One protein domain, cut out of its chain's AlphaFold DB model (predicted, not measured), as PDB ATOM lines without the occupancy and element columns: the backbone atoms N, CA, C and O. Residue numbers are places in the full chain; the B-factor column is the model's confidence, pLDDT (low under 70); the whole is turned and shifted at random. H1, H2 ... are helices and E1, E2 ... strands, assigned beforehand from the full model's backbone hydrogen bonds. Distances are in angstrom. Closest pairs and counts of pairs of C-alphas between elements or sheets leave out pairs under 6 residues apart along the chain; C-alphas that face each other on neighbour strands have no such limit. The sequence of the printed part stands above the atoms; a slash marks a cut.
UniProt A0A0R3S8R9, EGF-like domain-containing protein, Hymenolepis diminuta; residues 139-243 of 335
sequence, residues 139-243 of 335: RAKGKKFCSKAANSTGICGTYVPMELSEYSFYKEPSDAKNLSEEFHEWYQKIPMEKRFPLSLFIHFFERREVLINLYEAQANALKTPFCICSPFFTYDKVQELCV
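AT A GLANCE: This is residues 139 to 243 of the 335 residues of the protein "EGF-like domain-containing protein" of Hymenolepis diminuta (UniProt A0A0R3S8R9). Two loose lobes lie at the two ends of a long rod: a small head of strands, in which the two-stranded ribbon E1-E2 has the short hairpin E3-E4 beside it, and a group of four helices with few contacts between them. Two chain passages, E1 running into H1 and H4 running into E2, join the lobes. The printed part has 105 residues, with four named helices and four named strands in the order E1 H1 H2 H3 H4 E2 E3 E4. Both two-stranded sheets, E1 - E2 and E3 - E4, are antiparallel, and the class is mixed, helices and strands. The whole is loose, with a radius of gyration of the C-alphas of 17.2 A and spans of 51 by 22 by 21 A.

HOW THE PARTS SIT: E1, residues 152 to 159, and E2, residues 224 to 229, are antiparallel neighbours at 147 degrees, with N 157 and O 226 2.8 A apart and N 224 and O 159 2.8 A apart, within hydrogen-bond range. E1 bends by 78 degrees at residue 155. E3, residues 233 to 236, and E4, residues 241 to 243, form an antiparallel hairpin, with N 236 and O 241 2.8 A apart, within hydrogen-bond range. The closest C-alphas of E2 and E4, those of Cys 229 and Cys 242, are 5.7 A apart. H4, residues 208 to 222, and H3, residues 198 to 203, are close but not clearly touching, at a shallow tilt of 20 degrees, opposite ways; their closest C-alphas, those of Phe 201 and Leu 211, are 6.5 A apart. H1, residues 162 to 165, and H2, residues 181 to 189, only just touch, with 3 pairs of C-alphas within 8 A; the closest are those of Leu 164 and Trp 186, 6.7 A apart. H2 and H4 are apart. In H2, H3 and H4 every O i to N i+4 pair is within hydrogen-bond range; H1 is too short for such a pair.

IN THESE COORDINATES: E1 begins at C-alpha 152 (-60.397, 2.345, 29.322) and is 16.5 A long; E2 is 15.3 A. H4, the longest helix, measures 20.9 A and ends at C-alpha 222 (-41.579, -6.262, 38.455); H2 measures 12.8 A. E4 ends at C-alpha 243 (-59.631, 9.247, 35.585).

THE WHOLE: The two C-alphas farthest apart, those of Ala 150 and Asp 175, are 51.8 A apart. The printed part has no cut. The link from H1 to H2, 15 residues, is long. The mean pLDDT of the printed part is 80.6; residues 139 to 140, 142 to 143 and 231 to 232 are under 70.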
ATOM      1  N   ARG A 139     -52.089 -10.873  32.165       65.56
ATOM      2  CA  ARG A 139     -52.831 -12.140  32.192       65.56
ATOM      3  C   ARG A 139     -53.223 -12.550  33.607       65.56
ATOM      4  O   ARG A 139     -54.340 -13.027  33.785       65.56
ATOM      5  N   ALA A 140     -52.355 -12.315  34.592       65.56
ATOM      6  CA  ALA A 140     -52.625 -12.620  36.000       65.56
ATOM      7  C   ALA A 140     -53.781 -11.792  36.595       65.56
ATOM      8  O   ALA A 140     -54.516 -12.292  37.440       65.56
ATOM      9  N   LYS A 141     -53.995 -10.554  36.129       71.25
ATOM     10  CA  LYS A 141     -55.165  -9.735  36.508       71.25
ATOM     11  C   LYS A 141     -56.470 -10.197  35.835       71.25
ATOM     12  O   LYS A 141     -57.563  -9.812  36.251       71.25
ATOM     13  N   GLY A 142     -56.366 -11.048  34.815       67.69
ATOM     14  CA  GLY A 142     -57.490 -11.641  34.104       67.69
ATOM     15  C   GLY A 142     -58.060 -10.754  32.994       67.69
ATOM     16  O   GLY A 142     -57.936  -9.532  32.982       67.69
ATOM     17  N   LYS A 143     -58.766 -11.387  32.047       69.31
ATOM     18  CA  LYS A 143     -59.302 -10.732  30.833       69.31
ATOM     19  C   LYS A 143     -60.261  -9.568  31.108       69.31
ATOM     20  O   LYS A 143     -60.477  -8.746  30.229       69.31
ATOM     21  N   LYS A 144     -60.867  -9.526  32.301       77.62
ATOM     22  CA  LYS A 144     -61.848  -8.502  32.689       77.62
ATOM     23  C   LYS A 144     -61.250  -7.318  33.447       77.62
ATOM     24  O   LYS A 144     -62.012  -6.451  33.860       77.62
ATOM     25  N   PHE A 145     -59.935  -7.301  33.667       79.94
ATOM     26  CA  PHE A 145     -59.258  -6.248  34.418       79.94
ATOM     27  C   PHE A 145     -59.542  -4.863  33.819       79.94
ATOM     28  O   PHE A 145     -60.258  -4.071  34.418       79.94
ATOM     29  N   CYS A 146     -59.114  -4.627  32.576       77.62
ATOM     30  CA  CYS A 146     -59.316  -3.334  31.920       77.62
ATOM     31  C   CYS A 146     -60.691  -3.153  31.285       77.62
ATOM     32  O   CYS A 146     -61.117  -2.027  31.073       77.62
ATOM     33  N   SER A 147     -61.438  -4.232  31.034       78.06
ATOM     34  CA  SER A 147     -62.799  -4.115  30.497       78.06
ATOM     35  C   SER A 147     -63.807  -3.568  31.516       78.06
ATOM     36  O   SER A 147     -64.929  -3.247  31.146       78.06
ATOM     37  N   LYS A 148     -63.458  -3.570  32.809       78.88
ATOM     38  CA  LYS A 148     -64.286  -3.019  33.892       78.88
ATOM     39  C   LYS A 148     -63.883  -1.598  34.279       78.88
ATOM     40  O   LYS A 148     -64.656  -0.935  34.964       78.88
ATOM     41  N   ALA A 149     -62.694  -1.155  33.874       76.81
ATOM     42  CA  ALA A 149     -62.227   0.188  34.156       76.81
ATOM     43  C   ALA A 149     -62.993   1.178  33.271       76.81
ATOM     44  O   ALA A 149     -62.950   1.083  32.042       76.81
ATOM     45  N   ALA A 150     -63.710   2.113  33.899       78.12
ATOM     46  CA  ALA A 150     -64.378   3.196  33.184       78.12
ATOM     47  C   ALA A 150     -63.356   3.949  32.319       78.12
ATOM     48  O   ALA A 150     -62.218   4.123  32.745       78.12
ATOM     49  N   ASN A 151     -63.754   4.353  31.110       80.25
ATOM     50  CA  ASN A 151     -62.933   5.120  30.161       80.25
ATOM     51  C   ASN A 151     -61.613   4.448  29.727       80.25
ATOM     52  O   ASN A 151     -60.714   5.108  29.208       80.25
ATOM     53  N   SER A 152     -61.489   3.129  29.901       80.38
ATOM     54  CA  SER A 152     -60.397   2.345  29.322       80.38
ATOM     55  C   SER A 152     -60.728   1.870  27.905       80.38
ATOM     56  O   SER A 152     -61.867   1.532  27.591       80.38
ATOM     57  N   THR A 153     -59.694   1.724  27.075       74.12
ATOM     58  CA  THR A 153     -59.760   1.015  25.784       74.12
ATOM     59  C   THR A 153     -59.991  -0.498  25.932       74.12
ATOM     60  O   THR A 153     -60.157  -1.204  24.939       74.12
ATOM     61  N   GLY A 154     -59.961  -1.027  27.161       70.19
ATOM     62  CA  GLY A 154     -60.057  -2.458  27.453       70.19
ATOM     63  C   GLY A 154     -58.744  -3.223  27.263       70.19
ATOM     64  O   GLY A 154     -58.698  -4.425  27.531       70.19
ATOM     65  N   ILE A 155     -57.670  -2.547  26.845       72.50
ATOM     66  CA  ILE A 155     -56.348  -3.141  26.630       72.50
ATOM     67  C   ILE A 155     -55.497  -2.983  27.898       72.50
ATOM     68  O   ILE A 155     -55.398  -1.892  28.461       72.50
ATOM     69  N   CYS A 156     -54.858  -4.073  28.329       72.50
ATOM     70  CA  CYS A 156     -53.895  -4.053  29.429       72.50
ATOM     71  C   CYS A 156     -52.476  -3.827  28.902       72.50
ATOM     72  O   CYS A 156     -52.019  -4.542  28.007       72.50
ATOM     73  N   GLY A 157     -51.787  -2.843  29.474       72.19
ATOM     74  CA  GLY A 157     -50.367  -2.589  29.278       72.19
ATOM     75  C   GLY A 157     -49.564  -2.923  30.533       72.19
ATOM     76  O   GLY A 157     -50.104  -3.107  31.624       72.19
ATOM     77  N   THR A 158     -48.242  -2.971  30.396       77.75
ATOM     78  CA  THR A 158     -47.326  -3.141  31.530       77.75
ATOM     79  C   THR A 158     -46.186  -2.144  31.458       77.75
ATOM     80  O   THR A 158     -45.659  -1.917  30.371       77.75
ATOM     81  N   TYR A 159     -45.745  -1.624  32.601       73.88
ATOM     82  CA  TYR A 159     -44.535  -0.803  32.693       73.88
ATOM     83  C   TYR A 159     -43.649  -1.268  33.856       73.88
ATOM     84  O   TYR A 159     -44.130  -1.907  34.795       73.88
ATOM     85  N   VAL A 160     -42.355  -0.956  33.800       75.44
ATOM     86  CA  VAL A 160     -41.417  -1.173  34.915       75.44
ATOM     87  C   VAL A 160     -41.291   0.142  35.693       75.44
ATOM     88  O   VAL A 160     -41.109   1.178  35.052       75.44
ATOM     89  N   PRO A 161     -41.418   0.146  37.034       77.00
ATOM     90  CA  PRO A 161     -41.192   1.343  37.843       77.00
ATOM     91  C   PRO A 161     -39.832   1.983  37.548       77.00
ATOM     92  O   PRO A 161     -38.838   1.276  37.371       77.00
ATOM     93  N   MET A 162     -39.793   3.315  37.484       75.69
ATOM     94  CA  MET A 162     -38.611   4.064  37.049       75.69
ATOM     95  C   MET A 162     -37.405   3.773  37.948       75.69
ATOM     96  O   MET A 162     -36.312   3.513  37.451       75.69
ATOM     97  N   GLU A 163     -37.642   3.671  39.254       75.81
ATOM     98  CA  GLU A 163     -36.647   3.398  40.294       75.81
ATOM     99  C   GLU A 163     -35.961   2.031  40.129       75.81
ATOM    100  O   GLU A 163     -34.872   1.801  40.659       75.81
ATOM    101  N   LEU A 164     -36.610   1.109  39.413       76.88
ATOM    102  CA  LEU A 164     -36.121  -0.243  39.141       76.88
ATOM    103  C   LEU A 164     -35.582  -0.398  37.714       76.88
ATOM    104  O   LEU A 164     -35.007  -1.441  37.403       76.88
ATOM    105  N   SER A 165     -35.751   0.621  36.865       73.81
ATOM    106  CA  SER A 165     -35.283   0.640  35.472       73.81
ATOM    107  C   SER A 165     -33.825   1.097  35.309       73.81
ATOM    108  O   SER A 165     -33.239   0.921  34.245       73.81
ATOM    109  N   GLU A 166     -33.229   1.669  36.359       74.00
ATOM    110  CA  GLU A 166     -31.876   2.250  36.332       74.00
ATOM    111  C   GLU A 166     -30.752   1.200  36.323       74.00
ATOM    112  O   GLU A 166     -29.639   1.442  35.828       74.00
ATOM    113  N   TYR A 167     -31.030   0.020  36.876       83.44
ATOM    114  CA  TYR A 167     -30.089  -1.089  36.910       83.44
ATOM    115  C   TYR A 167     -30.220  -1.941  35.647       83.44
ATOM    116  O   TYR A 167     -31.302  -2.124  35.095       83.44
ATOM    117  N   SER A 168     -29.091  -2.464  35.184       81.00
ATOM    118  CA  SER A 168     -29.032  -3.385  34.061       81.00
ATOM    119  C   SER A 168     -27.940  -4.395  34.334       81.00
ATOM    120  O   SER A 168     -26.805  -4.011  34.608       81.00
ATOM    121  N   PHE A 169     -28.273  -5.678  34.219       81.25
ATOM    122  CA  PHE A 169     -27.335  -6.761  34.498       81.25
ATOM    123  C   PHE A 169     -26.090  -6.727  33.594       81.25
ATOM    124  O   PHE A 169     -25.025  -7.210  33.965       81.25
ATOM    125  N   TYR A 170     -26.169  -6.078  32.427       77.56
ATOM    126  CA  TYR A 170     -25.009  -5.860  31.556       77.56
ATOM    127  C   TYR A 170     -23.913  -4.981  32.187       77.56
ATOM    128  O   TYR A 170     -22.801  -4.951  31.663       77.56
ATOM    129  N   LYS A 171     -24.205  -4.283  33.295       78.00
ATOM    130  CA  LYS A 171     -23.223  -3.528  34.087       78.00
ATOM    131  C   LYS A 171     -22.370  -4.423  34.996       78.00
ATOM    132  O   LYS A 171     -21.315  -3.977  35.436       78.00
ATOM    133  N   GLU A 172     -22.781  -5.671  35.254       82.00
ATOM    134  CA  GLU A 172     -21.996  -6.586  36.087       82.00
ATOM    135  C   GLU A 172     -20.648  -6.924  35.424       82.00
ATOM    136  O   GLU A 172     -20.618  -7.301  34.239       82.00
ATOM    137  N   PRO A 173     -19.525  -6.837  36.167       78.56
ATOM    138  CA  PRO A 173     -18.216  -7.188  35.641       78.56
ATOM    139  C   PRO A 173     -18.174  -8.654  35.213       78.56
ATOM    140  O   PRO A 173     -18.603  -9.554  35.933       78.56
ATOM    141  N   SER A 174     -17.611  -8.905  34.032       74.25
ATOM    142  CA  SER A 174     -17.504 -10.254  33.458       74.25
ATOM    143  C   SER A 174     -16.644 -11.208  34.295       74.25
ATOM    144  O   SER A 174     -16.765 -12.420  34.158       74.25
ATOM    145  N   ASP A 175     -15.751 -10.652  35.110       75.69
ATOM    146  CA  ASP A 175     -14.769 -11.319  35.963       75.69
ATOM    147  C   ASP A 175     -15.123 -11.243  37.460       75.69
ATOM    148  O   ASP A 175     -14.316 -11.623  38.317       75.69
ATOM    149  N   ALA A 176     -16.323 -10.754  37.792       76.75
ATOM    150  CA  ALA A 176     -16.784 -10.676  39.167       76.75
ATOM    151  C   ALA A 176     -16.851 -12.074  39.806       76.75
ATOM    152  O   ALA A 176     -17.251 -13.052  39.179       76.75
ATOM    153  N   LYS A 177     -16.472 -12.163  41.086       79.56
ATOM    154  CA  LYS A 177     -16.566 -13.399  41.890       79.56
ATOM    155  C   LYS A 177     -17.840 -13.487  42.726       79.56
ATOM    156  O   LYS A 177     -18.120 -14.548  43.265       79.56
ATOM    157  N   ASN A 178     -18.550 -12.373  42.861       85.69
ATOM    158  CA  ASN A 178     -19.818 -12.230  43.564       85.69
ATOM    159  C   ASN A 178     -20.656 -11.163  42.848       85.69
ATOM    160  O   ASN A 178     -20.108 -10.365  42.088       85.69
ATOM    161  N   LEU A 179     -21.957 -11.131  43.137       88.88
ATOM    162  CA  LEU A 179     -22.859 -10.063  42.699       88.88
ATOM    163  C   LEU A 179     -22.364  -8.705  43.220       88.88
ATOM    164  O   LEU A 179     -21.890  -8.615  44.357       88.88
ATOM    165  N   SER A 180     -22.456  -7.666  42.389       90.06
ATOM    166  CA  SER A 180     -22.020  -6.322  42.768       90.06
ATOM    167  C   SER A 180     -22.874  -5.703  43.884       90.06
ATOM    168  O   SER A 180     -23.998  -6.126  44.171       90.06
ATOM    169  N   GLU A 181     -22.347  -4.647  44.505       89.88
ATOM    170  CA  GLU A 181     -23.109  -3.816  45.440       89.88
ATOM    171  C   GLU A 181     -24.315  -3.158  44.748       89.88
ATOM    172  O   GLU A 181     -25.410  -3.164  45.306       89.88
ATOM    173  N   GLU A 182     -24.163  -2.725  43.490       89.25
ATOM    174  CA  GLU A 182     -25.259  -2.163  42.686       89.25
ATOM    175  C   GLU A 182     -26.405  -3.168  42.488       89.25
ATOM    176  O   GLU A 182     -27.578  -2.802  42.604       89.25
ATOM    177  N   PHE A 183     -26.090  -4.450  42.244       90.62
ATOM    178  CA  PHE A 183     -27.108  -5.502  42.171       90.62
ATOM    179  C   PHE A 183     -27.846  -5.640  43.504       90.62
ATOM    180  O   PHE A 183     -29.072  -5.756  43.526       90.62
ATOM    181  N   HIS A 184     -27.121  -5.631  44.625       91.00
ATOM    182  CA  HIS A 184     -27.730  -5.750  45.947       91.00
ATOM    183  C   HIS A 184     -28.626  -4.554  46.288       91.00
ATOM    184  O   HIS A 184     -29.721  -4.762  46.817       91.00
ATOM    185  N   GLU A 185     -28.217  -3.333  45.950       91.06
ATOM    186  CA  GLU A 185     -29.040  -2.131  46.114       91.06
ATOM    187  C   GLU A 185     -30.308  -2.191  45.259       91.06
ATOM    188  O   GLU A 185     -31.412  -1.958  45.760       91.06
ATOM    189  N   TRP A 186     -30.178  -2.561  43.982       90.56
ATOM    190  CA  TRP A 186     -31.327  -2.772  43.102       90.56
ATOM    191  C   TRP A 186     -32.274  -3.839  43.660       90.56
ATOM    192  O   TRP A 186     -33.479  -3.608  43.780       90.56
ATOM    193  N   TYR A 187     -31.732  -4.980  44.083       91.19
ATOM    194  CA  TYR A 187     -32.496  -6.093  44.635       91.19
ATOM    195  C   TYR A 187     -33.264  -5.706  45.910       91.19
ATOM    196  O   TYR A 187     -34.396  -6.149  46.122       91.19
ATOM    197  N   GLN A 188     -32.690  -4.844  46.754       90.88
ATOM    198  CA  GLN A 188     -33.350  -4.349  47.965       90.88
ATOM    199  C   GLN A 188     -34.555  -3.447  47.676       90.88
ATOM    200  O   GLN A 188     -35.494  -3.441  48.476       90.88
ATOM    201  N   LYS A 189     -34.573  -2.744  46.536       90.50
ATOM    202  CA  LYS A 189     -35.705  -1.904  46.104       90.50
ATOM    203  C   LYS A 189     -36.911  -2.723  45.616       90.50
ATOM    204  O   LYS A 189     -38.017  -2.197  45.543       90.50
ATOM    205  N   ILE A 190     -36.726  -4.004  45.287       90.19
ATOM    206  CA  ILE A 190     -37.796  -4.869  44.768       90.19
ATOM    207  C   ILE A 190     -38.786  -5.230  45.889       90.19
ATOM    208  O   ILE A 190     -38.342  -5.783  46.892       90.19
ATOM    209  N   PRO A 191     -40.107  -5.022  45.746       88.94
ATOM    210  CA  PRO A 191     -41.085  -5.450  46.752       88.94
ATOM    211  C   PRO A 191     -41.006  -6.956  47.042       88.94
ATOM    212  O   PRO A 191     -40.788  -7.745  46.121       88.94
ATOM    213  N   MET A 192     -41.166  -7.370  48.305       86.25
ATOM    214  CA  MET A 192     -40.951  -8.768  48.720       86.25
ATOM    215  C   MET A 192     -41.875  -9.746  47.984       86.25
ATOM    216  O   MET A 192     -41.439 -10.822  47.586       86.25
ATOM    217  N   GLU A 193     -43.114  -9.338  47.739       83.56
ATOM    218  CA  GLU A 193     -44.149 -10.070  47.007       83.56
ATOM    219  C   GLU A 193     -43.775 -10.384  45.546       83.56
ATOM    220  O   GLU A 193     -44.310 -11.326  44.961       83.56
ATOM    221  N   LYS A 194     -42.829  -9.627  44.969       84.69
ATOM    222  CA  LYS A 194     -42.341  -9.752  43.582       84.69
ATOM    223  C   LYS A 194     -40.912 -10.277  43.479       84.69
ATOM    224  O   LYS A 194     -40.379 -10.414  42.376       84.69
ATOM    225  N   ARG A 195     -40.267 -10.526  44.615       86.69
ATOM    226  CA  ARG A 195     -38.829 -10.764  44.704       86.69
ATOM    227  C   ARG A 195     -38.508 -12.250  44.596       86.69
ATOM    228  O   ARG A 195     -38.944 -13.054  45.415       86.69
ATOM    229  N   PHE A 196     -37.676 -12.617  43.633       87.75
ATOM    230  CA  PHE A 196     -37.069 -13.939  43.578       87.75
ATOM    231  C   PHE A 196     -35.997 -14.059  44.671       87.75
ATOM    232  O   PHE A 196     -35.358 -13.067  45.018       87.75
ATOM    233  N   PRO A 197     -35.755 -15.249  45.233       88.44
ATOM    234  CA  PRO A 197     -34.769 -15.441  46.293       88.44
ATOM    235  C   PRO A 197     -33.354 -15.087  45.839       88.44
ATOM    236  O   PRO A 197     -32.890 -15.579  44.816       88.44
ATOM    237  N   LEU A 198     -32.620 -14.308  46.638       90.44
ATOM    238  CA  LEU A 198     -31.231 -13.941  46.338       90.44
ATOM    239  C   LEU A 198     -30.332 -15.175  46.176       90.44
ATOM    240  O   LEU A 198     -29.448 -15.203  45.326       90.44
ATOM    241  N   SER A 199     -30.607 -16.227  46.953       89.50
ATOM    242  CA  SER A 199     -29.915 -17.514  46.860       89.50
ATOM    243  C   SER A 199     -29.990 -18.132  45.465       89.50
ATOM    244  O   SER A 199     -29.080 -18.857  45.089       89.50
ATOM    245  N   LEU A 200     -31.047 -17.849  44.697       88.50
ATOM    246  CA  LEU A 200     -31.207 -18.336  43.329       88.50
ATOM    247  C   LEU A 200     -30.215 -17.662  42.372       88.50
ATOM    248  O   LEU A 200     -29.596 -18.337  41.557       88.50
ATOM    249  N   PHE A 201     -30.015 -16.349  42.510       90.44
ATOM    250  CA  PHE A 201     -29.012 -15.612  41.735       90.44
ATOM    251  C   PHE A 201     -27.595 -16.046  42.103       90.44
ATOM    252  O   PHE A 201     -26.764 -16.246  41.227       90.44
ATOM    253  N   ILE A 202     -27.338 -16.252  43.398       90.44
ATOM    254  CA  ILE A 202     -26.048 -16.762  43.877       90.44
ATOM    255  C   ILE A 202     -25.784 -18.169  43.319       90.44
ATOM    256  O   ILE A 202     -24.669 -18.454  42.898       90.44
ATOM    257  N   HIS A 203     -26.804 -19.034  43.275       89.44
ATOM    258  CA  HIS A 203     -26.687 -20.401  42.753       89.44
ATOM    259  C   HIS A 203     -26.236 -20.432  41.287       89.44
ATOM    260  O   HIS A 203     -25.365 -21.217  40.930       89.44
ATOM    261  N   PHE A 204     -26.779 -19.546  40.449       88.31
ATOM    262  CA  PHE A 204     -26.433 -19.463  39.026       88.31
ATOM    263  C   PHE A 204     -25.341 -18.436  38.706       88.31
ATOM    264  O   PHE A 204     -25.138 -18.114  37.536       88.31
ATOM    265  N   PHE A 205     -24.623 -17.931  39.712       87.06
ATOM    266  CA  PHE A 205     -23.686 -16.823  39.532       87.06
ATOM    267  C   PHE A 205     -22.595 -17.112  38.485       87.06
ATOM    268  O   PHE A 205     -22.312 -16.281  37.627       87.06
ATOM    269  N   GLU A 206     -22.034 -18.323  38.504       85.00
ATOM    270  CA  GLU A 206     -20.982 -18.743  37.566       85.00
ATOM    271  C   GLU A 206     -21.498 -18.950  36.126       85.00
ATOM    272  O   GLU A 206     -20.707 -19.048  35.186       85.00
ATOM    273  N   ARG A 207     -22.823 -18.994  35.922       86.50
ATOM    274  CA  ARG A 207     -23.471 -19.227  34.623       86.50
ATOM    275  C   ARG A 207     -24.107 -17.943  34.096       86.50
ATOM    276  O   ARG A 207     -25.318 -17.744  34.194       86.50
ATOM    277  N   ARG A 208     -23.292 -17.082  33.480       83.00
ATOM    278  CA  ARG A 208     -23.702 -15.730  33.054       83.00
ATOM    279  C   ARG A 208     -24.981 -15.683  32.210       83.00
ATOM    280  O   ARG A 208     -25.821 -14.825  32.451       83.00
ATOM    281  N   GLU A 209     -25.140 -16.582  31.243       83.50
ATOM    282  CA  GLU A 209     -26.330 -16.613  30.375       83.50
ATOM    283  C   GLU A 209     -27.611 -16.904  31.170       83.50
ATOM    284  O   GLU A 209     -28.621 -16.222  31.013       83.50
ATOM    285  N   VAL A 210     -27.544 -17.859  32.101       84.38
ATOM    286  CA  VAL A 210     -28.660 -18.195  32.997       84.38
ATOM    287  C   VAL A 210     -28.969 -17.028  33.928       84.38
ATOM    288  O   VAL A 210     -30.133 -16.728  34.184       84.38
ATOM    289  N   LEU A 211     -27.935 -16.342  34.408       84.94
ATOM    290  CA  LEU A 211     -28.062 -15.201  35.305       84.94
ATOM    291  C   LEU A 211     -28.725 -13.993  34.621       84.94
ATOM    292  O   LEU A 211     -29.589 -13.358  35.226       84.94
ATOM    293  N   ILE A 212     -28.397 -13.729  33.349       83.19
ATOM    294  CA  ILE A 212     -29.083 -12.728  32.513       83.19
ATOM    295  C   ILE A 212     -30.561 -13.095  32.365       83.19
ATOM    296  O   ILE A 212     -31.425 -12.269  32.653       83.19
ATOM    297  N   ASN A 213     -30.865 -14.345  32.009       81.38
ATOM    298  CA  ASN A 213     -32.250 -14.804  31.866       81.38
ATOM    299  C   ASN A 213     -33.028 -14.700  33.189       81.38
ATOM    300  O   ASN A 213     -34.201 -14.321  33.205       81.38
ATOM    301  N   LEU A 214     -32.381 -15.002  34.317       84.25
ATOM    302  CA  LEU A 214     -32.980 -14.883  35.645       84.25
ATOM    303  C   LEU A 214     -33.244 -13.420  36.016       84.25
ATOM    304  O   LEU A 214     -34.300 -13.105  36.569       84.25
ATOM    305  N   TYR A 215     -32.313 -12.523  35.688       86.00
ATOM    306  CA  TYR A 215     -32.503 -11.084  35.822       86.00
ATOM    307  C   TYR A 215     -33.681 -10.592  34.974       86.00
ATOM    308  O   TYR A 215     -34.551  -9.893  35.488       86.00
ATOM    309  N   GLU A 216     -33.765 -10.994  33.706       81.81
ATOM    310  CA  GLU A 216     -34.877 -10.628  32.827       81.81
ATOM    311  C   GLU A 216     -36.212 -11.174  33.341       81.81
ATOM    312  O   GLU A 216     -37.227 -10.474  33.318       81.81
ATOM    313  N   ALA A 217     -36.227 -12.399  33.867       80.88
ATOM    314  CA  ALA A 217     -37.404 -12.978  34.503       80.88
ATOM    315  C   ALA A 217     -37.822 -12.184  35.755       80.88
ATOM    316  O   ALA A 217     -39.007 -11.883  35.920       80.88
ATOM    317  N   GLN A 218     -36.865 -11.779  36.596       84.25
ATOM    318  CA  GLN A 218     -37.124 -10.903  37.740       84.25
ATOM    319  C   GLN A 218     -37.653  -9.539  37.287       84.25
ATOM    320  O   GLN A 218     -38.642  -9.064  37.841       84.25
ATOM    321  N   ALA A 219     -37.057  -8.922  36.265       80.88
ATOM    322  CA  ALA A 219     -37.506  -7.649  35.705       80.88
ATOM    323  C   ALA A 219     -38.923  -7.747  35.115       80.88
ATOM    324  O   ALA A 219     -39.750  -6.853  35.307       80.88
ATOM    325  N   ASN A 220     -39.251  -8.866  34.467       73.75
ATOM    326  CA  ASN A 220     -40.608  -9.154  34.015       73.75
ATOM    327  C   ASN A 220     -41.586  -9.292  35.189       73.75
ATOM    328  O   ASN A 220     -42.695  -8.772  35.105       73.75
ATOM    329  N   ALA A 221     -41.180  -9.906  36.303       77.44
ATOM    330  CA  ALA A 221     -42.014  -9.999  37.502       77.44
ATOM    331  C   ALA A 221     -42.272  -8.634  38.179       77.44
ATOM    332  O   ALA A 221     -43.286  -8.476  38.864       77.44
ATOM    333  N   LEU A 222     -41.405  -7.636  37.958       79.62
ATOM    334  CA  LEU A 222     -41.579  -6.262  38.455       79.62
ATOM    335  C   LEU A 222     -42.629  -5.459  37.690       79.62
ATOM    336  O   LEU A 222     -43.144  -4.465  38.219       79.62
ATOM    337  N   LYS A 223     -42.937  -5.866  36.455       76.06
ATOM    338  CA  LYS A 223     -43.884  -5.159  35.598       76.06
ATOM    339  C   LYS A 223     -45.197  -4.947  36.334       76.06
ATOM    340  O   LYS A 223     -45.765  -5.872  36.906       76.06
ATOM    341  N   THR A 224     -45.667  -3.711  36.320       79.69
ATOM    342  CA  THR A 224     -46.937  -3.324  36.925       79.69
ATOM    343  C   THR A 224     -47.975  -3.208  35.815       79.69
ATOM    344  O   THR A 224     -47.710  -2.522  34.822       79.69
ATOM    345  N   PRO A 225     -49.121  -3.904  35.932       78.62
ATOM    346  CA  PRO A 225     -50.171  -3.831  34.934       78.62
ATOM    347  C   PRO A 225     -50.920  -2.506  35.081       78.62
ATOM    348  O   PRO A 225     -51.146  -2.023  36.191       78.62
ATOM    349  N   PHE A 226     -51.311  -1.929  33.955       78.38
ATOM    350  CA  PHE A 226     -52.162  -0.748  33.898       78.38
ATOM    351  C   PHE A 226     -53.122  -0.867  32.721       78.38
ATOM    352  O   PHE A 226     -52.890  -1.645  31.792       78.38
ATOM    353  N   CYS A 227     -54.196  -0.092  32.753       78.94
ATOM    354  CA  CYS A 227     -55.133  -0.053  31.646       78.94
ATOM    355  C   CYS A 227     -54.811   1.103  30.718       78.94
ATOM    356  O   CYS A 227     -54.609   2.231  31.163       78.94
ATOM    357  N   ILE A 228     -54.766   0.816  29.420       74.44
ATOM    358  CA  ILE A 228     -54.626   1.858  28.412       74.44
ATOM    359  C   ILE A 228     -55.948   2.620  28.383       74.44
ATOM    360  O   ILE A 228     -57.012   2.044  28.116       74.44
ATOM    361  N   CYS A 229     -55.872   3.899  28.712       74.69
ATOM    362  CA  CYS A 229     -57.026   4.768  28.802       74.69
ATOM    363  C   CYS A 229     -57.396   5.339  27.436       74.69
ATOM    364  O   CYS A 229     -56.552   5.450  26.542       74.69
ATOM    365  N   SER A 230     -58.678   5.650  27.264       73.62
ATOM    366  CA  SER A 230     -59.143   6.441  26.130       73.62
ATOM    367  C   SER A 230     -58.462   7.818  26.140       73.62
ATOM    368  O   SER A 230     -57.984   8.251  27.194       73.62
ATOM    369  N   PRO A 231     -58.405   8.516  24.992       66.38
ATOM    370  CA  PRO A 231     -57.863   9.873  24.938       66.38
ATOM    371  C   PRO A 231     -58.464  10.757  26.041       66.38
ATOM    372  O   PRO A 231     -59.656  10.636  26.312       66.38
ATOM    373  N   PHE A 232     -57.648  11.630  26.646       63.06
ATOM    374  CA  PHE A 232     -58.014  12.558  27.738       63.06
ATOM    375  C   PHE A 232     -58.198  11.940  29.137       63.06
ATOM    376  O   PHE A 232     -58.560  12.639  30.084       63.06
ATOM    377  N   PHE A 233     -57.907  10.645  29.296       71.56
ATOM    378  CA  PHE A 233     -57.922   9.972  30.591       71.56
ATOM    379  C   PHE A 233     -56.548   9.392  30.932       71.56
ATOM    380  O   PHE A 233     -55.838   8.871  30.068       71.56
ATOM    381  N   THR A 234     -56.199   9.416  32.215       77.81
ATOM    382  CA  THR A 234     -54.975   8.809  32.751       77.81
ATOM    383  C   THR A 234     -55.316   7.694  33.728       77.81
ATOM    384  O   THR A 234     -56.350   7.714  34.391       77.81
ATOM    385  N   TYR A 235     -54.466   6.671  33.794       78.56
ATOM    386  CA  TYR A 235     -54.715   5.528  34.664       78.56
ATOM    387  C   TYR A 235     -54.324   5.853  36.110       78.56
ATOM    388  O   TYR A 235     -53.133   5.955  36.427       78.56
ATOM    389  N   ASP A 236     -55.317   5.964  36.992       82.00
ATOM    390  CA  ASP A 236     -55.111   6.041  38.435       82.00
ATOM    391  C   ASP A 236     -54.825   4.635  38.981       82.00
ATOM    392  O   ASP A 236     -55.657   3.726  38.945       82.00
ATOM    393  N   LYS A 237     -53.614   4.460  39.512       76.19
ATOM    394  CA  LYS A 237     -53.116   3.182  40.035       76.19
ATOM    395  C   LYS A 237     -53.743   2.791  41.370       76.19
ATOM    396  O   LYS A 237     -53.752   1.607  41.691       76.19
ATOM    397  N   VAL A 238     -54.205   3.763  42.155       78.19
ATOM    398  CA  VAL A 238     -54.816   3.528  43.470       78.19
ATOM    399  C   VAL A 238     -56.259   3.086  43.287       78.19
ATOM    400  O   VAL A 238     -56.710   2.156  43.953       78.19
ATOM    401  N   GLN A 239     -56.971   3.741  42.372       78.44
ATOM    402  CA  GLN A 239     -58.374   3.437  42.094       78.44
ATOM    403  C   GLN A 239     -58.557   2.330  41.044       78.44
ATOM    404  O   GLN A 239     -59.656   1.803  40.918       78.44
ATOM    405  N   GLU A 240     -57.495   1.965  40.317       82.12
ATOM    406  CA  GLU A 240     -57.521   1.042  39.171       82.12
ATOM    407  C   GLU A 240     -58.540   1.464  38.085       82.12
ATOM    408  O   GLU A 240     -59.206   0.633  37.462       82.12
ATOM    409  N   LEU A 241     -58.668   2.774  37.847       83.12
ATOM    410  CA  LEU A 241     -59.619   3.378  36.906       83.12
ATOM    411  C   LEU A 241     -58.924   4.410  36.013       83.12
ATOM    412  O   LEU A 241     -57.906   4.984  36.391       83.12
ATOM    413  N   CYS A 242     -59.489   4.672  34.832       78.94
ATOM    414  CA  CYS A 242     -59.066   5.804  34.017       78.94
ATOM    415  C   CYS A 242     -59.824   7.052  34.472       78.94
ATOM    416  O   CYS A 242     -61.041   7.155  34.290       78.94
ATOM    417  N   VAL A 243     -59.100   7.977  35.089       81.50
ATOM    418  CA  VAL A 243     -59.631   9.247  35.585       81.50
ATOM    419  C   VAL A 243     -59.389  10.334  34.551       81.50
ATOM    420  O   VAL A 243     -58.397  10.293  33.820       81.50
TER     421      VAL A 243